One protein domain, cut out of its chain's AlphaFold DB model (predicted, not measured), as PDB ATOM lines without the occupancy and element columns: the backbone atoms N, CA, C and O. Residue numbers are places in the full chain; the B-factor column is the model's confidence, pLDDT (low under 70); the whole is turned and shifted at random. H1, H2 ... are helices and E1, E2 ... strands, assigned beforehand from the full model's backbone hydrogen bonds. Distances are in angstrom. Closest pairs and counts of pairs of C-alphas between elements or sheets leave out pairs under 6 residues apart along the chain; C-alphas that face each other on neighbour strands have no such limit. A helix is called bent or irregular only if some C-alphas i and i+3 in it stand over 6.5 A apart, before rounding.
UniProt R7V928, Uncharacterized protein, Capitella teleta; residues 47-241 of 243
ATOM      1  N   ALA A  47     -26.211 113.291  13.093       89.12
ATOM      2  CA  ALA A  47     -25.911 113.365  14.521       89.12
ATOM      3  C   ALA A  47     -27.127 113.829  15.342       89.12
ATOM      4  O   ALA A  47     -27.382 113.270  16.405       89.12
ATOM      5  N   ALA A  48     -27.916 114.784  14.830       89.62
ATOM      6  CA  ALA A  48     -29.098 115.305  15.517       89.62
ATOM      7  C   ALA A  48     -30.169 114.227  15.804       89.62
ATOM      8  O   ALA A  48     -30.520 114.040  16.969       89.62
ATOM      9  N   PRO A  49     -30.666 113.455  14.814       91.31
ATOM     10  CA  PRO A  49     -31.623 112.388  15.097       91.31
ATOM     11  C   PRO A  49     -31.034 111.251  15.943       91.31
ATOM     12  O   PRO A  49     -31.785 110.620  16.682       91.31
ATOM     13  N   ILE A  50     -29.724 110.975  15.870       92.81
ATOM     14  CA  ILE A  50     -29.085 109.960  16.728       92.81
ATOM     15  C   ILE A  50     -29.097 110.421  18.187       92.81
ATOM     16  O   ILE A  50     -29.550 109.673  19.051       92.81
ATOM     17  N   HIS A  51     -28.678 111.661  18.448       91.50
ATOM     18  CA  HIS A  51     -28.735 112.282  19.773       91.50
ATOM     19  C   HIS A  51     -30.159 112.326  20.331       91.50
ATOM     20  O   HIS A  51     -30.359 112.030  21.501       91.50
ATOM     21  N   ALA A  52     -31.165 112.611  19.501       91.06
ATOM     22  CA  ALA A  52     -32.560 112.623  19.943       91.06
ATOM     23  C   ALA A  52     -33.063 111.244  20.418       91.06
ATOM     24  O   ALA A  52     -33.903 111.171  21.312       91.06
ATOM     25  N   VAL A  53     -32.570 110.151  19.824       93.81
ATOM     26  CA  VAL A  53     -32.960 108.776  20.195       93.81
ATOM     27  C   VAL A  53     -32.084 108.217  21.324       93.81
ATOM     28  O   VAL A  53     -32.564 107.432  22.139       93.81
ATOM     29  N   TYR A  54     -30.812 108.617  21.385       92.25
ATOM     30  CA  TYR A  54     -29.805 108.087  22.310       92.25
ATOM     31  C   TYR A  54     -29.013 109.204  23.024       92.25
ATOM     32  O   TYR A  54     -27.781 109.238  22.916       92.25
ATOM     33  N   PRO A  55     -29.674 110.122  23.756       89.75
ATOM     34  CA  PRO A  55     -29.043 111.354  24.247       89.75
ATOM     35  C   PRO A  55     -27.939 111.116  25.283       89.75
ATOM     36  O   PRO A  55     -26.954 111.847  25.327       89.75
ATOM     37  N   GLU A  56     -28.069 110.080  26.112       87.88
ATOM     38  CA  GLU A  56     -27.143 109.843  27.228       87.88
ATOM     39  C   GLU A  56     -25.820 109.204  26.787       87.88
ATOM     40  O   GLU A  56     -24.771 109.452  27.384       87.88
ATOM     41  N   ILE A  57     -25.860 108.395  25.724       89.81
ATOM     42  CA  ILE A  57     -24.720 107.585  25.268       89.81
ATOM     43  C   ILE A  57     -24.024 108.163  24.035       89.81
ATOM     44  O   ILE A  57     -22.894 107.785  23.730       89.81
ATOM     45  N   THR A  58     -24.677 109.068  23.304       92.62
ATOM     46  CA  THR A  58     -24.116 109.616  22.067       92.62
ATOM     47  C   THR A  58     -23.139 110.739  22.386       92.62
ATOM     48  O   THR A  58     -23.495 111.741  22.999       92.62
ATOM     49  N   LYS A  59     -21.896 110.600  21.920       94.00
ATOM     50  CA  LYS A  59     -20.888 111.666  21.926       94.00
ATOM     51  C   LYS A  59     -20.545 112.018  20.485       94.00
ATOM     52  O   LYS A  59     -20.107 111.158  19.723       94.00
ATOM     53  N   SER A  60     -20.784 113.270  20.099       94.25
ATOM     54  CA  SER A  60     -20.580 113.734  18.723       94.25
ATOM     55  C   SER A  60     -19.333 114.594  18.616       94.25
ATOM     56  O   SER A  60     -19.196 115.606  19.303       94.25
ATOM     57  N   PHE A  61     -18.449 114.215  17.697       94.75
ATOM     58  CA  PHE A  61     -17.222 114.945  17.410       94.75
ATOM     59  C   PHE A  61     -17.201 115.408  15.958       94.75
ATOM     60  O   PHE A  61     -17.499 114.634  15.047       94.75
ATOM     61  N   TYR A  62     -16.784 116.652  15.740       94.38
ATOM     62  CA  TYR A  62     -16.532 117.194  14.413       94.38
ATOM     63  C   TYR A  62     -15.031 117.390  14.210       94.38
ATOM     64  O   TYR A  62     -14.431 118.316  14.753       94.38
ATOM     65  N   LEU A  63     -14.418 116.496  13.432       94.06
ATOM     66  CA  LEU A  63     -13.010 116.607  13.064       94.06
ATOM     67  C   LEU A  63     -12.847 117.624  11.937       94.06
ATOM     68  O   LEU A  63     -13.323 117.404  10.822       94.06
ATOM     69  N   TYR A  64     -12.111 118.691  12.215       93.88
ATOM     70  CA  TYR A  64     -11.775 119.719  11.243       93.88
ATOM     71  C   TYR A  64     -10.265 119.949  11.196       93.88
ATOM     72  O   TYR A  64      -9.498 119.423  12.002       93.88
ATOM     73  N   ARG A  65      -9.814 120.683  10.186       92.75
ATOM     74  CA  ARG A  65      -8.400 120.961   9.943       92.75
ATOM     75  C   ARG A  65      -8.265 122.350   9.345       92.75
ATOM     76  O   ARG A  65      -9.223 122.846   8.751       92.75
ATOM     77  N   ASN A  66      -7.071 122.931   9.436       92.31
ATOM     78  CA  ASN A  66      -6.728 124.136   8.695       92.31
ATOM     79  C   ASN A  66      -7.214 124.066   7.224       92.31
ATOM     80  O   ASN A  66      -6.915 123.114   6.490       92.31
ATOM     81  N   MET A  67      -7.971 125.084   6.798       93.62
ATOM     82  CA  MET A  67      -8.673 125.087   5.510       93.62
ATOM     83  C   MET A  67      -7.731 125.121   4.298       93.62
ATOM     84  O   MET A  67      -8.090 124.590   3.242       93.62
ATOM     85  N   HIS A  68      -6.512 125.657   4.442       94.38
ATOM     86  CA  HIS A  68      -5.469 125.543   3.418       94.38
ATOM     87  C   HIS A  68      -5.117 124.071   3.186       94.38
ATOM     88  O   HIS A  68      -5.200 123.562   2.068       94.38
ATOM     89  N   ASN A  69      -4.812 123.345   4.261       93.12
ATOM     90  CA  ASN A  69      -4.449 121.931   4.187       93.12
ATOM     91  C   ASN A  69      -5.596 121.065   3.645       93.12
ATOM     92  O   ASN A  69      -5.362 120.141   2.857       93.12
ATOM     93  N   VAL A  70      -6.839 121.378   4.026       93.38
ATOM     94  CA  VAL A  70      -8.038 120.744   3.456       93.38
ATOM     95  C   VAL A  70      -8.117 121.007   1.953       93.38
ATOM     96  O   VAL A  70      -8.272 120.063   1.182       93.38
ATOM     97  N   THR A  71      -7.924 122.251   1.520       95.19
ATOM     98  CA  THR A  71      -7.945 122.655   0.104       95.19
ATOM     99  C   THR A  71      -6.908 121.910  -0.730       95.19
ATOM    100  O   THR A  71      -7.233 121.384  -1.799       95.19
ATOM    101  N   LEU A  72      -5.672 121.797  -0.236       95.00
ATOM    102  CA  LEU A  72      -4.618 121.032  -0.908       95.00
ATOM    103  C   LEU A  72      -5.003 119.551  -1.063       95.00
ATOM    104  O   LEU A  72      -4.734 118.940  -2.103       95.00
ATOM    105  N   SER A  73      -5.660 118.979  -0.050       93.25
ATOM    106  CA  SER A  73      -6.138 117.595  -0.067       93.25
ATOM    107  C   SER A  73      -7.327 117.395  -1.015       93.25
ATOM    108  O   SER A  73      -7.321 116.459  -1.815       93.25
ATOM    109  N   ILE A  74      -8.326 118.287  -0.986       94.00
ATOM    110  CA  ILE A  74      -9.500 118.238  -1.875       94.00
ATOM    111  C   ILE A  74      -9.073 118.393  -3.336       94.00
ATOM    112  O   ILE A  74      -9.584 117.682  -4.202       94.00
ATOM    113  N   TYR A  75      -8.092 119.252  -3.620       95.62
ATOM    114  CA  TYR A  75      -7.551 119.378  -4.969       95.62
ATOM    115  C   TYR A  75      -7.011 118.042  -5.486       95.62
ATOM    116  O   TYR A  75      -7.351 117.643  -6.600       95.62
ATOM    117  N   LYS A  76      -6.228 117.314  -4.678       95.38
ATOM    118  CA  LYS A  76      -5.754 115.971  -5.049       95.38
ATOM    119  C   LYS A  76      -6.915 114.996  -5.221       95.38
ATOM    120  O   LYS A  76      -6.966 114.282  -6.220       95.38
ATOM    121  N   LEU A  77      -7.882 115.031  -4.306       93.19
ATOM    122  CA  LEU A  77      -9.089 114.214  -4.391       93.19
ATOM    123  C   LEU A  77      -9.884 114.480  -5.681       93.19
ATOM    124  O   LEU A  77     -10.476 113.550  -6.219       93.19
ATOM    125  N   SER A  78      -9.846 115.695  -6.240       94.62
ATOM    126  CA  SER A  78     -10.510 116.020  -7.512       94.62
ATOM    127  C   SER A  78      -9.986 115.214  -8.707       94.62
ATOM    128  O   SER A  78     -10.719 115.014  -9.665       94.62
ATOM    129  N   PHE A  79      -8.757 114.693  -8.661       93.38
ATOM    130  CA  PHE A  79      -8.229 113.818  -9.720       93.38
ATOM    131  C   PHE A  79      -8.700 112.368  -9.594       93.38
ATOM    132  O   PHE A  79      -8.493 111.578 -10.510       93.38
ATOM    133  N   ILE A  80      -9.320 112.019  -8.468       91.69
ATOM    134  CA  ILE A  80      -9.801 110.669  -8.164       91.69
ATOM    135  C   ILE A  80     -11.331 110.630  -8.160       91.69
ATOM    136  O   ILE A  80     -11.917 109.651  -8.610       91.69
ATOM    137  N   HIS A  81     -11.987 111.691  -7.677       89.81
ATOM    138  CA  HIS A  81     -13.436 111.775  -7.526       89.81
ATOM    139  C   HIS A  81     -14.050 112.747  -8.556       89.81
ATOM    140  O   HIS A  81     -14.017 113.967  -8.343       89.81
ATOM    141  N   PRO A  82     -14.673 112.249  -9.646       89.62
ATOM    142  CA  PRO A  82     -15.121 113.079 -10.769       89.62
ATOM    143  C   PRO A  82     -16.089 114.201 -10.385       89.62
ATOM    144  O   PRO A  82     -16.013 115.294 -10.935       89.62
ATOM    145  N   ILE A  83     -16.959 113.972  -9.394       89.25
ATOM    146  CA  ILE A  83     -17.904 114.998  -8.922       89.25
ATOM    147  C   ILE A  83     -17.166 116.211  -8.340       89.25
ATOM    148  O   ILE A  83     -17.559 117.345  -8.594       89.25
ATOM    149  N   ILE A  84     -16.059 116.004  -7.619       90.81
ATOM    150  CA  ILE A  84     -15.277 117.119  -7.070       90.81
ATOM    151  C   ILE A  84     -14.597 117.869  -8.213       90.81
ATOM    152  O   ILE A  84     -14.600 119.098  -8.226       90.81
ATOM    153  N   ARG A  85     -14.088 117.156  -9.227       93.19
ATOM    154  CA  ARG A  85     -13.549 117.801 -10.431       93.19
ATOM    155  C   ARG A  85     -14.591 118.659 -11.134       93.19
ATOM    156  O   ARG A  85     -14.280 119.777 -11.536       93.19
ATOM    157  N   LEU A  86     -15.812 118.147 -11.261       92.12
ATOM    158  CA  LEU A  86     -16.920 118.865 -11.875       92.12
ATOM    159  C   LEU A  86     -17.243 120.150 -11.106       92.12
ATOM    160  O   LEU A  86     -17.415 121.187 -11.737       92.12
ATOM    161  N   VAL A  87     -17.235 120.120  -9.768       92.06
ATOM    162  CA  VAL A  87     -17.403 121.337  -8.955       92.06
ATOM    163  C   VAL A  87     -16.316 122.365  -9.255       92.06
ATOM    164  O   VAL A  87     -16.635 123.532  -9.458       92.06
ATOM    165  N   TYR A  88     -15.050 121.949  -9.337       93.06
ATOM    166  CA  TYR A  88     -13.944 122.860  -9.656       93.06
ATOM    167  C   TYR A  88     -14.106 123.508 -11.033       93.06
ATOM    168  O   TYR A  88     -13.830 124.695 -11.179       93.06
ATOM    169  N   LEU A  89     -14.555 122.740 -12.029       92.12
ATOM    170  CA  LEU A  89     -14.811 123.256 -13.371       92.12
ATOM    171  C   LEU A  89     -15.984 124.239 -13.359       92.12
ATOM    172  O   LEU A  89     -15.830 125.371 -13.802       92.12
ATOM    173  N   LEU A  90     -17.131 123.839 -12.804       93.38
ATOM    174  CA  LEU A  90     -18.336 124.671 -12.763       93.38
ATOM    175  C   LEU A  90     -18.146 125.949 -11.944       93.38
ATOM    176  O   LEU A  90     -18.735 126.966 -12.298       93.38
ATOM    177  N   ALA A  91     -17.301 125.930 -10.910       92.94
ATOM    178  CA  ALA A  91     -16.995 127.114 -10.109       92.94
ATOM    179  C   ALA A  91     -16.420 128.262 -10.951       92.94
ATOM    180  O   ALA A  91     -16.718 129.416 -10.666       92.94
ATOM    181  N   GLY A  92     -15.686 127.968 -12.028       92.31
ATOM    182  CA  GLY A  92     -15.200 128.997 -12.951       92.31
ATOM    183  C   GLY A  92     -16.275 129.587 -13.870       92.31
ATOM    184  O   GLY A  92     -16.089 130.685 -14.385       92.31
ATOM    185  N   PHE A  93     -17.399 128.889 -14.073       92.88
ATOM    186  CA  PHE A  93     -18.397 129.240 -15.094       92.88
ATOM    187  C   PHE A  93     -19.741 129.704 -14.526       92.88
ATOM    188  O   PHE A  93     -20.344 130.628 -15.063       92.88
ATOM    189  N   SER A  94     -20.253 129.051 -13.478       94.81
ATOM    190  CA  SER A  94     -21.598 129.311 -12.959       94.81
ATOM    191  C   SER A  94     -21.717 128.975 -11.476       94.81
ATOM    192  O   SER A  94     -21.827 127.811 -11.078       94.81
ATOM    193  N   GLY A  95     -21.801 130.026 -10.657       93.81
ATOM    194  CA  GLY A  95     -22.116 129.903  -9.235       93.81
ATOM    195  C   GLY A  95     -23.468 129.241  -8.975       93.81
ATOM    196  O   GLY A  95     -23.600 128.454  -8.039       93.81
ATOM    197  N   ALA A  96     -24.459 129.477  -9.838       95.38
ATOM    198  CA  ALA A  96     -25.782 128.871  -9.719       95.38
ATOM    199  C   ALA A  96     -25.735 127.349  -9.926       95.38
ATOM    200  O   ALA A  96     -26.377 126.607  -9.181       95.38
ATOM    201  N   ALA A  97     -24.935 126.870 -10.888       94.25
ATOM    202  CA  ALA A  97     -24.745 125.438 -11.117       94.25
ATOM    203  C   ALA A  97     -24.050 124.762  -9.925       94.25
ATOM    204  O   ALA A  97     -24.489 123.708  -9.466       94.25
ATOM    205  N   VAL A  98     -23.009 125.401  -9.378       93.69
ATOM    206  CA  VAL A  98     -22.327 124.931  -8.163       93.69
ATOM    207  C   VAL A  98     -23.280 124.895  -6.968       93.69
ATOM    208  O   VAL A  98     -23.365 123.875  -6.285       93.69
ATOM    209  N   THR A  99     -24.050 125.964  -6.762       95.38
ATOM    210  CA  THR A  99     -25.075 126.059  -5.710       95.38
ATOM    211  C   THR A  99     -26.078 124.913  -5.825       95.38
ATOM    212  O   THR A  99     -26.364 124.238  -4.840       95.38
ATOM    213  N   ALA A 100     -26.601 124.651  -7.027       94.38
ATOM    214  CA  ALA A 100     -27.568 123.581  -7.254       94.38
ATOM    215  C   ALA A 100     -26.983 122.194  -6.940       94.38
ATOM    216  O   ALA A 100     -27.630 121.392  -6.263       94.38
ATOM    217  N   LEU A 101     -25.745 121.928  -7.370       92.19
ATOM    218  CA  LEU A 101     -25.072 120.656  -7.112       92.19
ATOM    219  C   LEU A 101     -24.810 120.450  -5.614       92.19
ATOM    220  O   LEU A 101     -25.141 119.396  -5.074       92.19
ATOM    221  N   LEU A 102     -24.297 121.463  -4.918       91.44
ATOM    222  CA  LEU A 102     -24.044 121.392  -3.476       91.44
ATOM    223  C   LEU A 102     -25.337 121.241  -2.668       91.44
ATOM    224  O   LEU A 102     -25.386 120.438  -1.736       91.44
ATOM    225  N   ARG A 103     -26.405 121.938  -3.071       91.44
ATOM    226  CA  ARG A 103     -27.735 121.802  -2.464       91.44
ATOM    227  C   ARG A 103     -28.293 120.396  -2.647       91.44
ATOM    228  O   ARG A 103     -28.863 119.845  -1.713       91.44
ATOM    229  N   SER A 104     -28.108 119.793  -3.825       88.69
ATOM    230  CA  SER A 104     -28.534 118.407  -4.065       88.69
ATOM    231  C   SER A 104     -27.824 117.419  -3.130       88.69
ATOM    232  O   SER A 104     -28.443 116.475  -2.644       88.69
ATOM    233  N   ALA A 105     -26.564 117.709  -2.791       86.12
ATOM    234  CA  ALA A 105     -25.760 116.970  -1.824       86.12
ATOM    235  C   ALA A 105     -26.005 117.385  -0.355       86.12
ATOM    236  O   ALA A 105     -25.260 116.954   0.521       86.12
ATOM    237  N   GLN A 106     -27.045 118.186  -0.086       86.38
ATOM    238  CA  GLN A 106     -27.469 118.632   1.249       86.38
ATOM    239  C   GLN A 106     -26.448 119.506   2.002       86.38
ATOM    240  O   GLN A 106     -26.478 119.575   3.228       86.38
ATOM    241  N   PHE A 107     -25.554 120.206   1.296       88.56
ATOM    242  CA  PHE A 107     -24.698 121.213   1.929       88.56
ATOM    243  C   PHE A 107     -25.452 122.533   2.166       88.56
ATOM    244  O   PHE A 107     -26.334 122.887   1.376       88.56
ATOM    245  N   PRO A 108     -25.070 123.320   3.190       88.94
ATOM    246  CA  PRO A 108     -25.542 124.689   3.344       88.94
ATOM    247  C   PRO A 108     -24.962 125.515   2.197       88.94
ATOM    248  O   PRO A 108     -23.757 125.517   1.985       88.94
ATOM    249  N   THR A 109     -25.803 126.180   1.406       91.50
ATOM    250  CA  THR A 109     -25.350 126.808   0.145       91.50
ATOM    251  C   THR A 109     -25.217 128.324   0.200       91.50
ATOM    252  O   THR A 109     -24.895 128.952  -0.813       91.50
ATOM    253  N   ASP A 110     -25.399 128.922   1.375       89.94
ATOM    254  CA  ASP A 110     -25.293 130.368   1.546       89.94
ATOM    255  C   ASP A 110     -23.883 130.853   1.209       89.94
ATOM    256  O   ASP A 110     -22.878 130.352   1.729       89.94
ATOM    257  N   GLY A 111     -23.825 131.829   0.303       88.62
ATOM    258  CA  GLY A 111     -22.583 132.379  -0.228       88.62
ATOM    259  C   GLY A 111     -21.989 131.621  -1.419       88.62
ATOM    260  O   GLY A 111     -21.001 132.092  -1.964       88.62
ATOM    261  N   THR A 112     -22.572 130.511  -1.891       92.25
ATOM    262  CA  THR A 112     -21.975 129.705  -2.986       92.25
ATOM    263  C   THR A 112     -22.339 130.159  -4.401       92.25
ATOM    264  O   THR A 112     -21.678 129.758  -5.358       92.25
ATOM    265  N   ASN A 113     -23.347 131.025  -4.559       94.31
ATOM    266  CA  ASN A 113     -23.759 131.539  -5.869       94.31
ATOM    267  C   ASN A 113     -22.811 132.643  -6.371       94.31
ATOM    268  O   ASN A 113     -23.156 133.822  -6.387       94.31
ATOM    269  N   ARG A 114     -21.596 132.242  -6.742       93.94
ATOM    270  CA  ARG A 114     -20.539 133.091  -7.299       93.94
ATOM    271  C   ARG A 114     -19.607 132.276  -8.187       93.94
ATOM    272  O   ARG A 114     -19.521 131.058  -8.040       93.94
ATOM    273  N   THR A 115     -18.899 132.944  -9.084       94.75
ATOM    274  CA  THR A 115     -17.788 132.328  -9.808       94.75
ATOM    275  C   THR A 115     -16.492 132.470  -9.015       94.75
ATOM    276  O   THR A 115     -16.324 133.410  -8.238       94.75
ATOM    277  N   ILE A 116     -15.588 131.509  -9.183       93.75
ATOM    278  CA  ILE A 116     -14.287 131.450  -8.517       93.75
ATOM    279  C   ILE A 116     -13.216 131.213  -9.574       93.75
ATOM    280  O   ILE A 116     -13.337 130.309 -10.402       93.75
ATOM    281  N   SER A 117     -12.156 132.018  -9.539       90.88
ATOM    282  CA  SER A 117     -11.176 132.061 -10.629       90.88
ATOM    283  C   SER A 117     -10.144 130.929 -10.566       90.88
ATOM    284  O   SER A 117      -9.549 130.563 -11.581       90.88
ATOM    285  N   ASN A 118      -9.915 130.365  -9.375       94.19
ATOM    286  CA  ASN A 118      -8.815 129.440  -9.135       94.19
ATOM    287  C   ASN A 118      -9.190 128.251  -8.239       94.19
ATOM    288  O   ASN A 118     -10.051 128.308  -7.363       94.19
ATOM    289  N   CYS A 119      -8.459 127.151  -8.433       94.94
ATOM    290  CA  CYS A 119      -8.678 125.882  -7.739       94.94
ATOM    291  C   CYS A 119      -8.497 125.971  -6.213       94.94
ATOM    292  O   CYS A 119      -9.130 125.207  -5.485       94.94
ATOM    293  N   HIS A 120      -7.625 126.857  -5.722       96.62
ATOM    294  CA  HIS A 120      -7.411 127.000  -4.282       96.62
ATOM    295  C   HIS A 120      -8.653 127.598  -3.624       96.62
ATOM    296  O   HIS A 120      -9.228 127.009  -2.715       96.62
ATOM    297  N   THR A 121      -9.138 128.708  -4.167       96.12
ATOM    298  CA  THR A 121     -10.328 129.400  -3.671       96.12
ATOM    299  C   THR A 121     -11.573 128.508  -3.783       96.12
ATOM    300  O   THR A 121     -12.392 128.480  -2.866       96.12
ATOM    301  N   SER A 122     -11.679 127.674  -4.828       95.25
ATOM    302  CA  SER A 122     -12.755 126.673  -4.934       95.25
ATOM    303  C   SER A 122     -12.686 125.623  -3.822       95.25
ATOM    304  O   SER A 122     -13.717 125.214  -3.291       95.25
ATOM    305  N   GLY A 123     -11.481 125.191  -3.442       95.44
ATOM    306  CA  GLY A 123     -11.300 124.289  -2.305       95.44
ATOM    307  C   GLY A 123     -11.612 124.955  -0.965       95.44
ATOM    308  O   GLY A 123     -12.223 124.311  -0.116       95.44
ATOM    309  N   ILE A 124     -11.298 126.244  -0.806       96.00
ATOM    310  CA  ILE A 124     -11.665 127.034   0.378       96.00
ATOM    311  C   ILE A 124     -13.180 127.145   0.505       96.00
ATOM    312  O   ILE A 124     -13.719 126.883   1.577       96.00
ATOM    313  N   MET A 125     -13.890 127.427  -0.592       95.06
ATOM    314  CA  MET A 125     -15.351 127.371  -0.600       95.06
ATOM    315  C   MET A 125     -15.831 126.003  -0.096       95.06
ATOM    316  O   MET A 125     -16.586 125.943   0.863       95.06
ATOM    317  N   LEU A 126     -15.345 124.892  -0.654       92.50
ATOM    318  CA  LEU A 126     -15.756 123.557  -0.203       92.50
ATOM    319  C   LEU A 126     -15.434 123.281   1.275       92.50
ATOM    320  O   LEU A 126     -16.266 122.703   1.978       92.50
ATOM    321  N   ALA A 127     -14.264 123.705   1.755       92.69
ATOM    322  CA  ALA A 127     -13.866 123.560   3.151       92.69
ATOM    323  C   ALA A 127     -14.798 124.349   4.084       92.69
ATOM    324  O   ALA A 127     -15.348 123.774   5.020       92.69
ATOM    325  N   THR A 128     -15.060 125.625   3.777       92.81
ATOM    326  CA  THR A 128     -15.969 126.472   4.573       92.81
ATOM    327  C   THR A 128     -17.385 125.905   4.627       92.81
ATOM    328  O   THR A 128     -18.013 125.950   5.681       92.81
ATOM    329  N   LEU A 129     -17.890 125.318   3.538       90.19
ATOM    330  CA  LEU A 129     -19.213 124.686   3.519       90.19
ATOM    331  C   LEU A 129     -19.294 123.446   4.399       90.19
ATOM    332  O   LEU A 129     -20.276 123.267   5.119       90.19
ATOM    333  N   ALA A 130     -18.262 122.603   4.355       88.19
ATOM    334  CA  ALA A 130     -18.178 121.460   5.250       88.19
ATOM    335  C   ALA A 130     -18.149 121.924   6.712       88.19
ATOM    336  O   ALA A 130     -18.830 121.325   7.544       88.19
ATOM    337  N   THR A 131     -17.419 123.002   7.019       90.81
ATOM    338  CA  THR A 131     -17.339 123.584   8.366       90.81
ATOM    339  C   THR A 131     -18.633 124.270   8.802       90.81
ATOM    340  O   THR A 131     -19.005 124.165   9.966       90.81
ATOM    341  N   LYS A 132     -19.402 124.872   7.885       89.94
ATOM    342  CA  LYS A 132     -20.710 125.471   8.209       89.94
ATOM    343  C   LYS A 132     -21.686 124.463   8.820       89.94
ATOM    344  O   LYS A 132     -22.490 124.860   9.654       89.94
ATOM    345  N   MET A 133     -21.588 123.175   8.476       87.62
ATOM    346  CA  MET A 133     -22.399 122.131   9.119       87.62
ATOM    347  C   MET A 133     -22.193 122.090  10.635       87.62
ATOM    348  O   MET A 133     -23.165 121.981  11.375       87.62
ATOM    349  N   TYR A 134     -20.947 122.216  11.101       90.94
ATOM    350  CA  TYR A 134     -20.637 122.274  12.530       90.94
ATOM    351  C   TYR A 134     -21.327 123.460  13.204       90.94
ATOM    352  O   TYR A 134     -22.005 123.288  14.212       90.94
ATOM    353  N   MET A 135     -21.207 124.645  12.600       88.88
ATOM    354  CA  MET A 135     -21.805 125.869  13.136       88.88
ATOM    355  C   MET A 135     -23.331 125.778  13.199       88.88
ATOM    356  O   MET A 135     -23.917 126.173  14.199       88.88
ATOM    357  N   ILE A 136     -23.973 125.215  12.170       88.38
ATOM    358  CA  ILE A 136     -25.428 124.990  12.158       88.38
ATOM    359  C   ILE A 136     -25.832 124.094  13.332       88.38
ATOM    360  O   ILE A 136     -26.687 124.484  14.118       88.38
ATOM    361  N   MET A 137     -25.162 122.953  13.516       87.75
ATOM    362  CA  MET A 137     -25.461 122.042  14.626       87.75
ATOM    363  C   MET A 137     -25.266 122.689  16.000       87.75
ATOM    364  O   MET A 137     -26.093 122.494  16.887       87.75
ATOM    365  N   LYS A 138     -24.205 123.482  16.180       89.75
ATOM    366  CA  LYS A 138     -23.975 124.227  17.427       89.75
ATOM    367  C   LYS A 138     -25.069 125.261  17.684       89.75
ATOM    368  O   LYS A 138     -25.575 125.328  18.800       89.75
ATOM    369  N   ASN A 139     -25.463 126.017  16.661       88.12
ATOM    370  CA  ASN A 139     -26.517 127.031  16.758       88.12
ATOM    371  C   ASN A 139     -27.901 126.418  17.025       88.12
ATOM    372  O   ASN A 139     -28.735 127.045  17.670       88.12
ATOM    373  N   GLU A 140     -28.135 125.187  16.571       86.44
ATOM    374  CA  GLU A 140     -29.331 124.394  16.886       86.44
ATOM    375  C   GLU A 140     -29.280 123.754  18.289       86.44
ATOM    376  O   GLU A 140     -30.205 123.046  18.683       86.44
ATOM    377  N   GLY A 141     -28.220 124.008  19.066       87.50
ATOM    378  CA  GLY A 141     -28.073 123.537  20.444       87.50
ATOM    379  C   GLY A 141     -27.577 122.096  20.574       87.50
ATOM    380  O   GLY A 141     -27.630 121.535  21.669       87.50
ATOM    381  N   LEU A 142     -27.089 121.480  19.492       88.56
ATOM    382  CA  LEU A 142     -26.563 120.121  19.546       88.56
ATOM    383  C   LEU A 142     -25.215 120.085  20.279       88.56
ATOM    384  O   LEU A 142     -24.305 120.872  19.991       88.56
ATOM    385  N   ASP A 143     -25.060 119.119  21.186       89.62
ATOM    386  CA  ASP A 143     -23.786 118.869  21.856       89.62
ATOM    387  C   ASP A 143     -22.802 118.186  20.895       89.62
ATOM    388  O   ASP A 143     -22.764 116.958  20.732       89.62
ATOM    389  N   VAL A 144     -22.044 119.025  20.186       92.81
ATOM    390  CA  VAL A 144     -20.970 118.624  19.282       92.81
ATOM    391  C   VAL A 144     -19.655 119.242  19.735       92.81
ATOM    392  O   VAL A 144     -19.511 120.465  19.828       92.81
ATOM    393  N   THR A 145     -18.663 118.384  19.940       95.44
ATOM    394  CA  THR A 145     -17.303 118.784  20.300       95.44
ATOM    395  C   THR A 145     -16.441 118.919  19.046       95.44
ATOM    396  O   THR A 145     -16.355 117.995  18.233       95.44
ATOM    397  N   GLY A 146     -15.792 120.069  18.867       96.00
ATOM    398  CA  GLY A 146     -14.822 120.261  17.789       96.00
ATOM    399  C   GLY A 146     -13.512 119.528  18.094       96.00
ATOM    400  O   GLY A 146     -13.030 119.557  19.226       96.00
ATOM    401  N   LEU A 147     -12.922 118.887  17.088       96.56
ATOM    402  CA  LEU A 147     -11.587 118.293  17.152       96.56
ATOM    403  C   LEU A 147     -10.714 118.914  16.063       96.56
ATOM    404  O   LEU A 147     -10.956 118.680  14.876       96.56
ATOM    405  N   LEU A 148      -9.688 119.673  16.449       95.81
ATOM    406  CA  LEU A 148      -8.707 120.189  15.498       95.81
ATOM    407  C   LEU A 148      -7.665 119.107  15.201       95.81
ATOM    408  O   LEU A 148      -6.925 118.665  16.074       95.81
ATOM    409  N   PHE A 149      -7.598 118.682  13.944       94.94
ATOM    410  CA  PHE A 149      -6.659 117.660  13.485       94.94
ATOM    411  C   PHE A 149      -5.198 118.022  13.779       94.94
ATOM    412  O   PHE A 149      -4.408 117.143  14.117       94.94
ATOM    413  N   ASP A 150      -4.844 119.299  13.640       93.38
ATOM    414  CA  ASP A 150      -3.470 119.751  13.834       93.38
ATOM    415  C   ASP A 150      -3.065 119.678  15.330       93.38
ATOM    416  O   ASP A 150      -1.962 119.217  15.621       93.38
ATOM    417  N   ASP A 151      -3.982 119.940  16.276       95.31
ATOM    418  CA  ASP A 151      -3.761 119.717  17.721       95.31
ATOM    419  C   ASP A 151      -3.547 118.233  18.045       95.31
ATOM    420  O   ASP A 151      -2.656 117.870  18.817       95.31
ATOM    421  N   ILE A 152      -4.346 117.351  17.429       96.62
ATOM    422  CA  ILE A 152      -4.208 115.898  17.609       96.62
ATOM    423  C   ILE A 152      -2.810 115.442  17.177       96.62
ATOM    424  O   ILE A 152      -2.210 114.577  17.812       96.62
ATOM    425  N   LEU A 153      -2.285 115.998  16.084       95.00
ATOM    426  CA  LEU A 153      -0.951 115.648  15.609       95.00
ATOM    427  C   LEU A 153       0.169 116.247  16.459       95.00
ATOM    428  O   LEU A 153       1.214 115.601  16.572       95.00
ATOM    429  N   ALA A 154      -0.036 117.431  17.038       95.44
ATOM    430  CA  ALA A 154       0.946 118.092  17.890       95.44
ATOM    431  C   ALA A 154       1.237 117.281  19.163       95.44
ATOM    432  O   ALA A 154       2.399 117.127  19.538       95.44
ATOM    433  N   ASN A 155       0.205 116.703  19.786       96.44
ATOM    434  CA  ASN A 155       0.372 115.809  20.933       96.44
ATOM    435  C   ASN A 155      -0.631 114.644  20.895       96.44
ATOM    436  O   ASN A 155      -1.694 114.680  21.516       96.44
ATOM    437  N   LYS A 156      -0.265 113.583  20.165       96.62
ATOM    438  CA  LYS A 156      -1.120 112.409  19.915       96.62
ATOM    439  C   LYS A 156      -1.575 111.712  21.192       96.62
ATOM    440  O   LYS A 156      -2.727 111.300  21.276       96.62
ATOM    441  N   GLU A 157      -0.683 111.558  22.167       96.06
ATOM    442  CA  GLU A 157      -0.995 110.876  23.427       96.06
ATOM    443  C   GLU A 157      -2.006 111.669  24.245       96.06
ATOM    444  O   GLU A 157      -3.054 111.133  24.615       96.06
ATOM    445  N   LEU A 158      -1.732 112.957  24.454       96.38
ATOM    446  CA  LEU A 158      -2.635 113.856  25.162       96.38
ATOM    447  C   LEU A 158      -4.013 113.903  24.483       96.38
ATOM    448  O   LEU A 158      -5.039 113.749  25.146       96.38
ATOM    449  N   ALA A 159      -4.030 114.031  23.154       97.12
ATOM    450  CA  ALA A 159      -5.247 114.066  22.357       97.12
ATOM    451  C   ALA A 159      -6.070 112.777  22.475       97.12
ATOM    452  O   ALA A 159      -7.272 112.839  22.729       97.12
ATOM    453  N   VAL A 160      -5.441 111.603  22.325       97.00
ATOM    454  CA  VAL A 160      -6.132 110.308  22.450       97.00
ATOM    455  C   VAL A 160      -6.742 110.162  23.837       97.00
ATOM    456  O   VAL A 160      -7.924 109.842  23.941       97.00
ATOM    457  N   ARG A 161      -5.984 110.446  24.900       96.62
ATOM    458  CA  ARG A 161      -6.491 110.337  26.274       96.62
ATOM    459  C   ARG A 161      -7.675 111.272  26.517       96.62
ATOM    460  O   ARG A 161      -8.688 110.839  27.063       96.62
ATOM    461  N   ALA A 162      -7.585 112.522  26.065       96.75
ATOM    462  CA  ALA A 162      -8.670 113.488  26.198       96.75
ATOM    463  C   ALA A 162      -9.922 113.079  25.404       96.75
ATOM    464  O   ALA A 162     -11.029 113.151  25.935       96.75
ATOM    465  N   ILE A 163      -9.763 112.594  24.166       96.12
ATOM    466  CA  ILE A 163     -10.878 112.103  23.340       96.12
ATOM    467  C   ILE A 163     -11.535 110.885  23.993       96.12
ATOM    468  O   ILE A 163     -12.763 110.812  24.033       96.12
ATOM    469  N   PHE A 164     -10.752 109.951  24.538       95.50
ATOM    470  CA  PHE A 164     -11.277 108.765  25.221       95.50
ATOM    471  C   PHE A 164     -12.068 109.160  26.466       95.50
ATOM    472  O   PHE A 164     -13.220 108.750  26.603       95.50
ATOM    473  N   LYS A 165     -11.515 110.049  27.299       95.38
ATOM    474  CA  LYS A 165     -12.212 110.592  28.471       95.38
ATOM    475  C   LYS A 165     -13.511 111.307  28.085       95.38
ATOM    476  O   LYS A 165     -14.549 111.033  28.679       95.38
ATOM    477  N   ALA A 166     -13.482 112.167  27.064       94.62
ATOM    478  CA  ALA A 166     -14.673 112.858  26.559       94.62
ATOM    479  C   ALA A 166     -15.719 111.895  25.963       94.62
ATOM    480  O   ALA A 166     -16.916 112.173  26.002       94.62
ATOM    481  N   SER A 167     -15.270 110.751  25.440       93.75
ATOM    482  CA  SER A 167     -16.129 109.697  24.890       93.75
ATOM    483  C   SER A 167     -16.656 108.722  25.951       93.75
ATOM    484  O   SER A 167     -17.490 107.884  25.624       93.75
ATOM    485  N   GLY A 168     -16.175 108.794  27.198       93.00
ATOM    486  CA  GLY A 168     -16.474 107.801  28.238       93.00
ATOM    487  C   GLY A 168     -15.819 106.435  27.997       93.00
ATOM    488  O   GLY A 168     -16.284 105.436  28.539       93.00
ATOM    489  N   LEU A 169     -14.765 106.377  27.177       93.69
ATOM    490  CA  LEU A 169     -14.043 105.144  26.873       93.69
ATOM    491  C   LEU A 169     -12.950 104.859  27.919       93.69
ATOM    492  O   LEU A 169     -12.329 105.799  28.425       93.69
ATOM    493  N   PRO A 170     -12.655 103.578  28.210       92.81
ATOM    494  CA  PRO A 170     -11.599 103.199  29.146       92.81
ATOM    495  C   PRO A 170     -10.205 103.715  28.748       92.81
ATOM    496  O   PRO A 170      -9.755 103.524  27.619       92.81
ATOM    497  N   GLU A 171      -9.479 104.327  29.692       89.06
ATOM    498  CA  GLU A 171      -8.140 104.889  29.432       89.06
ATOM    499  C   GLU A 171      -7.091 103.828  29.065       89.06
ATOM    500  O   GLU A 171      -6.139 104.128  28.344       89.06
ATOM    501  N   ASN A 172      -7.263 102.579  29.506       91.50
ATOM    502  CA  ASN A 172      -6.346 101.479  29.183       91.50
ATOM    503  C   ASN A 172      -6.275 101.181  27.672       91.50
ATOM    504  O   ASN A 172      -5.279 100.629  27.210       91.50
ATOM    505  N   LEU A 173      -7.285 101.586  26.897       92.38
ATOM    506  CA  LEU A 173      -7.312 101.441  25.442       92.38
ATOM    507  C   LEU A 173      -6.483 102.509  24.702       92.38
ATOM    508  O   LEU A 173      -6.210 102.359  23.508       92.38
ATOM    509  N   ALA A 174      -6.054 103.584  25.378       92.56
ATOM    510  CA  ALA A 174      -5.344 104.697  24.743       92.56
ATOM    511  C   ALA A 174      -4.021 104.258  24.084       92.56
ATOM    512  O   ALA A 174      -3.693 104.709  22.984       92.56
ATOM    513  N   ALA A 175      -3.288 103.338  24.718       92.44
ATOM    514  CA  ALA A 175      -2.027 102.818  24.188       92.44
ATOM    515  C   ALA A 175      -2.216 102.061  22.862       92.44
ATOM    516  O   ALA A 175      -1.405 102.191  21.943       92.44
ATOM    517  N   ASP A 176      -3.305 101.303  22.730       92.38
ATOM    518  CA  ASP A 176      -3.629 100.608  21.485       92.38
ATOM    519  C   ASP A 176      -4.137 101.572  20.413       92.38
ATOM    520  O   ASP A 176      -3.748 101.458  19.248       92.38
ATOM    521  N   ALA A 177      -4.931 102.571  20.802       93.38
ATOM    522  CA  ALA A 177      -5.400 103.610  19.894       93.38
ATOM    523  C   ALA A 177      -4.245 104.422  19.282       93.38
ATOM    524  O   ALA A 177      -4.304 104.785  18.106       93.38
ATOM    525  N   LEU A 178      -3.156 104.644  20.025       95.69
ATOM    526  CA  LEU A 178      -1.971 105.342  19.517       95.69
ATOM    527  C   LEU A 178      -1.310 104.639  18.324       95.69
ATOM    528  O   LEU A 178      -0.812 105.313  17.419       95.69
ATOM    529  N   LYS A 179      -1.393 103.305  18.241       94.81
ATOM    530  CA  LYS A 179      -0.878 102.532  17.094       94.81
ATOM    531  C   LYS A 179      -1.600 102.875  15.784       94.81
ATOM    532  O   LYS A 179      -1.093 102.590  14.700       94.81
ATOM    533  N   ALA A 180      -2.789 103.485  15.851       91.56
ATOM    534  CA  ALA A 180      -3.523 103.910  14.664       91.56
ATOM    535  C   ALA A 180      -2.809 105.036  13.895       91.56
ATOM    536  O   ALA A 180      -2.989 105.139  12.681       91.56
ATOM    537  N   PHE A 181      -1.969 105.845  14.556       93.69
ATOM    538  CA  PHE A 181      -1.219 106.922  13.893       93.69
ATOM    539  C   PHE A 181      -0.107 106.416  12.971       93.69
ATOM    540  O   PHE A 181       0.278 107.132  12.043       93.69
ATOM    541  N   ASP A 182       0.368 105.190  13.187       92.19
ATOM    542  CA  ASP A 182       1.416 104.567  12.372       92.19
ATOM    543  C   ASP A 182       0.861 103.959  11.080       92.19
ATOM    544  O   ASP A 182       1.605 103.529  10.197       92.19
ATOM    545  N   ARG A 183      -0.468 103.922  10.948       90.44
ATOM    546  CA  ARG A 183      -1.154 103.324   9.810       90.44
ATOM    547  C   ARG A 183      -1.779 104.397   8.940       90.44
ATOM    548  O   ARG A 183      -2.361 105.379   9.397       90.44
ATOM    549  N   ASP A 184      -1.706 104.179   7.635       89.44
ATOM    550  CA  ASP A 184      -2.573 104.899   6.722       89.44
ATOM    551  C   ASP A 184      -3.969 104.272   6.776       89.44
ATOM    552  O   ASP A 184      -4.195 103.196   6.226       89.44
ATOM    553  N   SER A 185      -4.913 104.959   7.427       86.62
ATOM    554  CA  SER A 185      -6.327 104.549   7.464       86.62
ATOM    555  C   SER A 185      -6.962 104.399   6.072       86.62
ATOM    556  O   SER A 185      -8.030 103.806   5.944       86.62
ATOM    557  N   GLN A 186      -6.305 104.920   5.031       87.88
ATOM    558  CA  GLN A 186      -6.743 104.878   3.641       87.88
ATOM    559  C   GLN A 186      -5.886 103.943   2.772       87.88
ATOM    560  O   GLN A 186      -6.093 103.925   1.558       87.88
ATOM    561  N   SER A 187      -4.960 103.159   3.345       89.88
ATOM    562  CA  SER A 187      -3.919 102.399   2.622       89.88
ATOM    563  C   SER A 187      -4.432 101.523   1.473       89.88
ATOM    564  O   SER A 187      -3.804 101.470   0.418       89.88
ATOM    565  N   ASN A 188      -5.599 100.900   1.648       87.56
ATOM    566  CA  ASN A 188      -6.221  99.991   0.678       87.56
ATOM    567  C   ASN A 188      -7.309 100.660  -0.179       87.56
ATOM    568  O   ASN A 188      -8.192  99.989  -0.711       87.56
ATOM    569  N   SER A 189      -7.290 101.987  -0.285       89.25
ATOM    570  CA  SER A 189      -8.280 102.749  -1.043       89.25
ATOM    571  C   SER A 189      -7.635 103.565  -2.158       89.25
ATOM    572  O   SER A 189      -6.444 103.879  -2.127       89.25
ATOM    573  N   ILE A 190      -8.460 104.000  -3.111       89.25
ATOM    574  CA  ILE A 190      -8.053 104.927  -4.178       89.25
ATOM    575  C   ILE A 190      -7.630 106.308  -3.649       89.25
ATOM    576  O   ILE A 190      -7.125 107.118  -4.415       89.25
ATOM    577  N   ILE A 191      -7.826 106.578  -2.354       89.69
ATOM    578  CA  ILE A 191      -7.457 107.826  -1.679       89.69
ATOM    579  C   ILE A 191      -6.326 107.636  -0.656       89.69
ATOM    580  O   ILE A 191      -6.163 108.464   0.236       89.69
ATOM    581  N   SER A 192      -5.548 106.556  -0.767       92.38
ATOM    582  CA  SER A 192      -4.393 106.314   0.103       92.38
ATOM    583  C   SER A 192      -3.333 107.412  -0.006       92.38
ATOM    584  O   SER A 192      -3.191 108.085  -1.039       92.38
ATOM    585  N   LYS A 193      -2.506 107.551   1.039       89.81
ATOM    586  CA  LYS A 193      -1.372 108.488   1.048       89.81
ATOM    587  C   LYS A 193      -0.423 108.235  -0.124       89.81
ATOM    588  O   LYS A 193       0.070 109.190  -0.723       89.81
ATOM    589  N   SER A 194      -0.195 106.969  -0.483       92.44
ATOM    590  CA  SER A 194       0.698 106.592  -1.584       92.44
ATOM    591  C   SER A 194       0.139 106.976  -2.957       92.44
ATOM    592  O   SER A 194       0.906 107.379  -3.834       92.44
ATOM    593  N   VAL A 195      -1.184 106.919  -3.152       92.31
ATOM    594  CA  VAL A 195      -1.835 107.418  -4.372       92.31
ATOM    595  C   VAL A 195      -1.782 108.947  -4.409       92.31
ATOM    596  O   VAL A 195      -1.343 109.525  -5.403       92.31
ATOM    597  N   PHE A 196      -2.135 109.617  -3.309       92.44
ATOM    598  CA  PHE A 196      -2.109 111.083  -3.215       92.44
ATOM    599  C   PHE A 196      -0.705 111.674  -3.401       92.44
ATOM    600  O   PHE A 196      -0.569 112.793  -3.904       92.44
ATOM    601  N   ALA A 197       0.347 110.954  -3.008       92.06
ATOM    602  CA  ALA A 197       1.731 111.378  -3.205       92.06
ATOM    603  C   ALA A 197       2.110 111.499  -4.692       92.06
ATOM    604  O   ALA A 197       2.924 112.351  -5.041       92.06
ATOM    605  N   LYS A 198       1.482 110.707  -5.573       94.00
ATOM    606  CA  LYS A 198       1.735 110.722  -7.026       94.00
ATOM    607  C   LYS A 198       1.047 111.886  -7.743       94.00
ATOM    608  O   LYS A 198       1.399 112.207  -8.875       94.00
ATOM    609  N   ILE A 199       0.063 112.522  -7.105       94.38
ATOM    610  CA  ILE A 199      -0.683 113.640  -7.683       94.38
ATOM    611  C   ILE A 199       0.073 114.939  -7.411       94.38
ATOM    612  O   ILE A 199       0.378 115.273  -6.260       94.38
ATOM    613  N   LYS A 200       0.329 115.694  -8.484       94.75
ATOM    614  CA  LYS A 200       1.011 116.989  -8.418       94.75
ATOM    615  C   LYS A 200       0.302 117.912  -7.417       94.75
ATOM    616  O   LYS A 200      -0.921 118.045  -7.495       94.75
ATOM    617  N   PRO A 201       1.031 118.562  -6.495       92.44
ATOM    618  CA  PRO A 201       0.420 119.488  -5.552       92.44
ATOM    619  C   PRO A 201      -0.202 120.686  -6.276       92.44
ATOM    620  O   PRO A 201       0.241 121.088  -7.358       92.44
ATOM    621  N   LEU A 202      -1.233 121.262  -5.658       93.31
ATOM    622  CA  LEU A 202      -1.810 122.522  -6.106       93.31
ATOM    623  C   LEU A 202      -0.754 123.622  -5.991       93.31
ATOM    624  O   LEU A 202      -0.149 123.794  -4.935       93.31
ATOM    625  N   LYS A 203      -0.544 124.381  -7.069       92.81
ATOM    626  CA  LYS A 203       0.276 125.590  -6.997       92.81
ATOM    627  C   LYS A 203      -0.477 126.659  -6.209       92.81
ATOM    628  O   LYS A 203      -1.608 126.996  -6.555       92.81
ATOM    629  N   PHE A 204       0.167 127.202  -5.186       94.06
ATOM    630  CA  PHE A 204      -0.363 128.282  -4.365       94.06
ATOM    631  C   PHE A 204       0.469 129.547  -4.594       94.06
ATOM    632  O   PHE A 204       1.694 129.495  -4.511       94.06
ATOM    633  N   THR A 205      -0.190 130.648  -4.958       94.62
ATOM    634  CA  THR A 205       0.441 131.947  -5.235       94.62
ATOM    635  C   THR A 205      -0.134 133.011  -4.303       94.62
ATOM    636  O   THR A 205      -1.111 132.761  -3.594       94.62
ATOM    637  N   LYS A 206       0.450 134.215  -4.312       94.88
ATOM    638  CA  LYS A 206      -0.047 135.336  -3.502       94.88
ATOM    639  C   LYS A 206      -1.455 135.764  -3.917       94.88
ATOM    640  O   LYS A 206      -2.274 136.072  -3.062       94.88
ATOM    641  N   GLU A 207      -1.765 135.718  -5.208       94.69
ATOM    642  CA  GLU A 207      -3.092 136.043  -5.740       94.69
ATOM    643  C   GLU A 207      -4.142 135.052  -5.225       94.69
ATOM    644  O   GLU A 207      -5.224 135.459  -4.805       94.69
ATOM    645  N   HIS A 208      -3.796 133.757  -5.166       95.50
ATOM    646  CA  HIS A 208      -4.667 132.744  -4.565       95.50
ATOM    647  C   HIS A 208      -4.925 133.027  -3.082       95.50
ATOM    648  O   HIS A 208      -6.057 132.857  -2.632       95.50
ATOM    649  N   ALA A 209      -3.899 133.452  -2.333       95.69
ATOM    650  CA  ALA A 209      -4.033 133.809  -0.922       95.69
ATOM    651  C   ALA A 209      -4.994 134.992  -0.734       95.69
ATOM    652  O   ALA A 209      -5.932 134.891   0.049       95.69
ATOM    653  N   ILE A 210      -4.830 136.064  -1.520       96.38
ATOM    654  CA  ILE A 210      -5.689 137.257  -1.466       96.38
ATOM    655  C   ILE A 210      -7.156 136.898  -1.745       96.38
ATOM    656  O   ILE A 210      -8.037 137.271  -0.970       96.38
ATOM    657  N   GLU A 211      -7.432 136.151  -2.821       95.94
ATOM    658  CA  GLU A 211      -8.808 135.764  -3.173       95.94
ATOM    659  C   GLU A 211      -9.421 134.823  -2.124       95.94
ATOM    660  O   GLU A 211     -10.585 134.973  -1.751       95.94
ATOM    661  N   SER A 212      -8.623 133.892  -1.594       97.06
ATOM    662  CA  SER A 212      -9.065 132.953  -0.558       97.06
ATOM    663  C   SER A 212      -9.349 133.640   0.776       97.06
ATOM    664  O   SER A 212     -10.373 133.349   1.386       97.06
ATOM    665  N   ASN A 213      -8.496 134.571   1.207       97.31
ATOM    666  CA  ASN A 213      -8.696 135.351   2.430       97.31
ATOM    667  C   ASN A 213      -9.947 136.218   2.334       97.31
ATOM    668  O   ASN A 213     -10.751 136.241   3.264       97.31
ATOM    669  N   LYS A 214     -10.164 136.864   1.182       96.19
ATOM    670  CA  LYS A 214     -11.399 137.609   0.926       96.19
ATOM    671  C   LYS A 214     -12.629 136.710   1.079       96.19
ATOM    672  O   LYS A 214     -13.568 137.077   1.780       96.19
ATOM    673  N   LEU A 215     -12.610 135.521   0.471       96.06
ATOM    674  CA  LEU A 215     -13.715 134.570   0.582       96.06
ATOM    675  C   LEU A 215     -13.928 134.082   2.024       96.06
ATOM    676  O   LEU A 215     -15.073 133.976   2.449       96.06
ATOM    677  N   LEU A 216     -12.860 133.782   2.769       95.69
ATOM    678  CA  LEU A 216     -12.952 133.342   4.166       95.69
ATOM    679  C   LEU A 216     -13.659 134.385   5.029       95.69
ATOM    680  O   LEU A 216     -14.648 134.050   5.683       95.69
ATOM    681  N   VAL A 217     -13.223 135.643   4.946       95.88
ATOM    682  CA  VAL A 217     -13.814 136.757   5.701       95.88
ATOM    683  C   VAL A 217     -15.284 136.950   5.330       95.88
ATOM    684  O   VAL A 217     -16.136 137.028   6.213       95.88
ATOM    685  N   GLU A 218     -15.618 136.944   4.035       94.69
ATOM    686  CA  GLU A 218     -17.011 137.025   3.569       94.69
ATOM    687  C   GLU A 218     -17.877 135.850   4.055       94.69
ATOM    688  O   GLU A 218     -19.096 135.978   4.174       94.69
ATOM    689  N   MET A 219     -17.261 134.700   4.327       92.38
ATOM    690  CA  MET A 219     -17.921 133.489   4.816       92.38
ATOM    691  C   MET A 219     -17.912 133.371   6.348       92.38
ATOM    692  O   MET A 219     -18.443 132.381   6.857       92.38
ATOM    693  N   GLY A 220     -17.362 134.360   7.064       92.38
ATOM    694  CA  GLY A 220     -17.323 134.416   8.528       92.38
ATOM    695  C   GLY A 220     -16.172 133.639   9.173       92.38
ATOM    696  O   GLY A 220     -16.287 133.246  10.330       92.38
ATOM    697  N   TYR A 221     -15.088 133.390   8.437       94.06
ATOM    698  CA  TYR A 221     -13.899 132.683   8.916       94.06
ATOM    699  C   TYR A 221     -12.668 133.598   8.909       94.06
ATOM    700  O   TYR A 221     -12.604 134.525   8.095       94.06
ATOM    701  N   PRO A 222     -11.678 133.342   9.783       94.44
ATOM    702  CA  PRO A 222     -10.445 134.110   9.781       94.44
ATOM    703  C   PRO A 222      -9.632 133.874   8.491       94.44
ATOM    704  O   PRO A 222      -9.799 132.837   7.835       94.44
ATOM    705  N   PRO A 223      -8.753 134.821   8.113       95.50
ATOM    706  CA  PRO A 223      -7.781 134.645   7.034       95.50
ATOM    707  C   PRO A 223      -6.883 133.411   7.224       95.50
ATOM    708  O   PRO A 223      -6.745 132.883   8.325       95.50
ATOM    709  N   LEU A 224      -6.238 132.956   6.147       93.88
ATOM    710  CA  LEU A 224      -5.390 131.755   6.131       93.88
ATOM    711  C   LEU A 224      -4.194 131.825   7.091       93.88
ATOM    712  O   LEU A 224      -3.693 130.782   7.512       93.88
ATOM    713  N   GLU A 225      -3.710 133.033   7.373       89.62
ATOM    714  CA  GLU A 225      -2.572 133.305   8.252       89.62
ATOM    715  C   GLU A 225      -2.931 133.201   9.740       89.62
ATOM    716  O   GLU A 225      -2.040 133.061  10.576       89.62
ATOM    717  N   GLU A 226      -4.220 133.260  10.066       90.81
ATOM    718  CA  GLU A 226      -4.730 133.197  11.428       90.81
ATOM    719  C   GLU A 226      -5.229 131.785  11.766       90.81
ATOM    720  O   GLU A 226      -5.665 131.008  10.909       90.81
ATOM    721  N   GLU A 227      -5.164 131.423  13.048       86.88
ATOM    722  CA  GLU A 227      -5.673 130.131  13.498       86.88
ATOM    723  C   GLU A 227      -7.206 130.115  13.443       86.88
ATOM    724  O   GLU A 227      -7.897 130.827  14.169       86.88
ATOM    725  N   CYS A 228      -7.763 129.239  12.609       90.06
ATOM    726  CA  CYS A 228      -9.197 128.976  12.593       90.06
ATOM    727  C   CYS A 228      -9.562 127.951  13.675       90.06
ATOM    728  O   CYS A 228      -9.752 126.772  13.367       90.06
ATOM    729  N   ARG A 229      -9.681 128.384  14.934       93.56
ATOM    730  CA  ARG A 229     -10.195 127.541  16.024       93.56
ATOM    731  C   ARG A 229     -11.703 127.725  16.184       93.56
ATOM    732  O   ARG A 229     -12.168 128.832  16.432       93.56
ATOM    733  N   LEU A 230     -12.474 126.647  16.032       93.81
ATOM    734  CA  LEU A 230     -13.933 126.714  16.155       93.81
ATOM    735  C   LEU A 230     -14.341 126.769  17.633       93.81
ATOM    736  O   LEU A 230     -13.746 126.087  18.471       93.81
ATOM    737  N   GLU A 231     -15.374 127.543  17.957       92.81
ATOM    738  CA  GLU A 231     -15.954 127.556  19.304       92.81
ATOM    739  C   GLU A 231     -16.434 126.153  19.692       92.81
ATOM    740  O   GLU A 231     -17.089 125.492  18.897       92.81
ATOM    741  N   GLY A 232     -16.135 125.696  20.912       93.62
ATOM    742  CA  GLY A 232     -16.473 124.338  21.351       93.62
ATOM    743  C   GLY A 232     -15.478 123.270  20.886       93.62
ATOM    744  O   GLY A 232     -15.743 122.074  21.039       93.62
ATOM    745  N   THR A 233     -14.331 123.679  20.336       96.50
ATOM    746  CA  THR A 233     -13.185 122.784  20.148       96.50
ATOM    747  C   THR A 233     -12.634 122.363  21.500       96.50
ATOM    748  O   THR A 233     -12.443 123.194  22.388       96.50
ATOM    749  N   ILE A 234     -12.389 121.063  21.649       96.06
ATOM    750  CA  ILE A 234     -11.857 120.486  22.878       96.06
ATOM    751  C   ILE A 234     -10.508 121.117  23.242       96.06
ATOM    752  O   ILE A 234      -9.666 121.397  22.388       96.06
ATOM    753  N   ASP A 235     -10.310 121.313  24.537       96.00
ATOM    754  CA  ASP A 235      -9.014 121.596  25.134       96.00
ATOM    755  C   ASP A 235      -8.582 120.324  25.870       96.00
ATOM    756  O   ASP A 235      -9.252 119.879  26.808       96.00
ATOM    757  N   PHE A 236      -7.513 119.690  25.386       96.19
ATOM    758  CA  PHE A 236      -7.099 118.388  25.895       96.19
ATOM    759  C   PHE A 236      -6.609 118.455  27.345       96.19
ATOM    760  O   PHE A 236      -6.930 117.563  28.132       96.19
ATOM    761  N   GLU A 237      -5.881 119.509  27.716       95.44
ATOM    762  CA  GLU A 237      -5.349 119.688  29.069       95.44
ATOM    763  C   GLU A 237      -6.490 119.931  30.052       95.44
ATOM    764  O   GLU A 237      -6.591 119.246  31.077       95.44
ATOM    765  N   LYS A 238      -7.425 120.810  29.678       94.88
ATOM    766  CA  LYS A 238      -8.625 121.081  30.472       94.88
ATOM    767  C   LYS A 238      -9.462 119.824  30.686       94.88
ATOM    768  O   LYS A 238      -9.887 119.560  31.809       94.88
ATOM    769  N   VAL A 239      -9.687 119.020  29.643       94.44
ATOM    770  CA  VAL A 239     -10.446 117.762  29.768       94.44
ATOM    771  C   VAL A 239      -9.744 116.781  30.699       94.44
ATOM    772  O   VAL A 239     -10.403 116.078  31.466       94.44
ATOM    773  N   LEU A 240      -8.415 116.743  30.686       93.94
ATOM    774  CA  LEU A 240      -7.625 115.868  31.547       93.94
ATOM    775  C   LEU A 240      -7.371 116.446  32.948       93.94
ATOM    776  O   LEU A 240      -6.780 115.751  33.772       93.94
ATOM    777  N   ASN A 241      -7.901 117.634  33.265       92.88
ATOM    778  CA  ASN A 241      -7.658 118.356  34.520       92.88
ATOM    779  C   ASN A 241      -6.159 118.619  34.770       92.88
ATOM    780  O   ASN A 241      -5.685 118.539  35.906       92.88
TER     781      ASN A 241
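Overview. This is residues 47 to 241 of the 243 residues of an uncharacterized protein of Capitella teleta (UniProt R7V928). One long helix, H5, runs through the middle of the domain, with helices H2, H3 and H10 packed round its first half and a small sheet of two strands, E1 and E2, beside its second half. Beyond the sheet H6, H7, H8 and H11 make a second group of helices, and the chain returns from H8 past H9 to H10. The printed part has 195 residues, with eleven named helices and two named strands in the order H1 E1 H2 H3 H4 H5 E2 H6 H7 H8 H9 H10 H11; E1 and E2 are parallel, and the class is mostly helix. The whole is compact, with a radius of gyration of the C-alphas of 18.1 A and spans of 53 by 39 by 30 A.

Along the chain. H1 is residues 47 to 53, beginning at C-alpha 47 (-25.911, 113.365, 14.521). E1 is residues 60 to 64, H2 67 to 78, 16.0 A long, H3 82 to 91 and H4 95 to 104. H5, residues 119 to 139, measures 30.3 A from C-alpha 119 (-8.678, 125.882, -7.739). E2 is residues 144 to 148, H6 149 to 154, H7 156 to 167, 16.0 A, and H8 171 to 182, 19.6 A. H8 is irregular, but only just: C-alphas 172 and 175 are 6.7 A apart. H9 is residues 193 to 198, H10 206 to 218, 18.5 A, and H11 236 to 240, ending at C-alpha 240 (-7.625, 115.868, 31.547).

Arrangement. H1 is close to H5 but not clearly touching, with C-alphas 48 and 137 closest at 7.7 A. E1 and E2 are parallel neighbours at 29 degrees; N 62 and O 145 are 2.9 A apart, within hydrogen-bond range. E1, H2 to H5 and E2 form a strand-helix-strand unit, two parallel neighbour strands with helices between. H5 touches H2 with residues 119 to 128 alone, closest C-alphas 71 and 123 at 4.4 A, a steep tilt of 63 degrees. H5 also touches H10, closest C-alphas 121 and 212 at 4.9 A, a shallow tilt of 22 degrees, the same way. H3 and H4 are a helical hairpin, closest C-alphas 91 and 98 at 6.1 A. H6 and H7 touch only at the corner, C-alphas 152 and 159 closest at 5.2 A. H7 touches H8, C-alphas 161 and 174 at 6.0 A, and H11, C-alphas 162 and 236 at 5.2 A. H9 is close to H2 but not clearly touching, C-alphas 76 and 196 at 6.4 A. Every O i to N i+4 pair is within hydrogen-bond range in H1, H2, H3, H4, H6, H7, H10 and H11, against 15 of 17 in H5, 1 of 2 in H9 and 2 of 8 in H8, where 7 of 9 O i to N i+3 pairs are.

Size, cuts and confidence. The C-alphas of Phe 93 and Asn 172, the two farthest apart, are 53.6 A apart. The printed part has no cut; the links H4 to H5 and H10 to H11 are long. The mean pLDDT of the printed part is 92.9, and no printed residue is under 70.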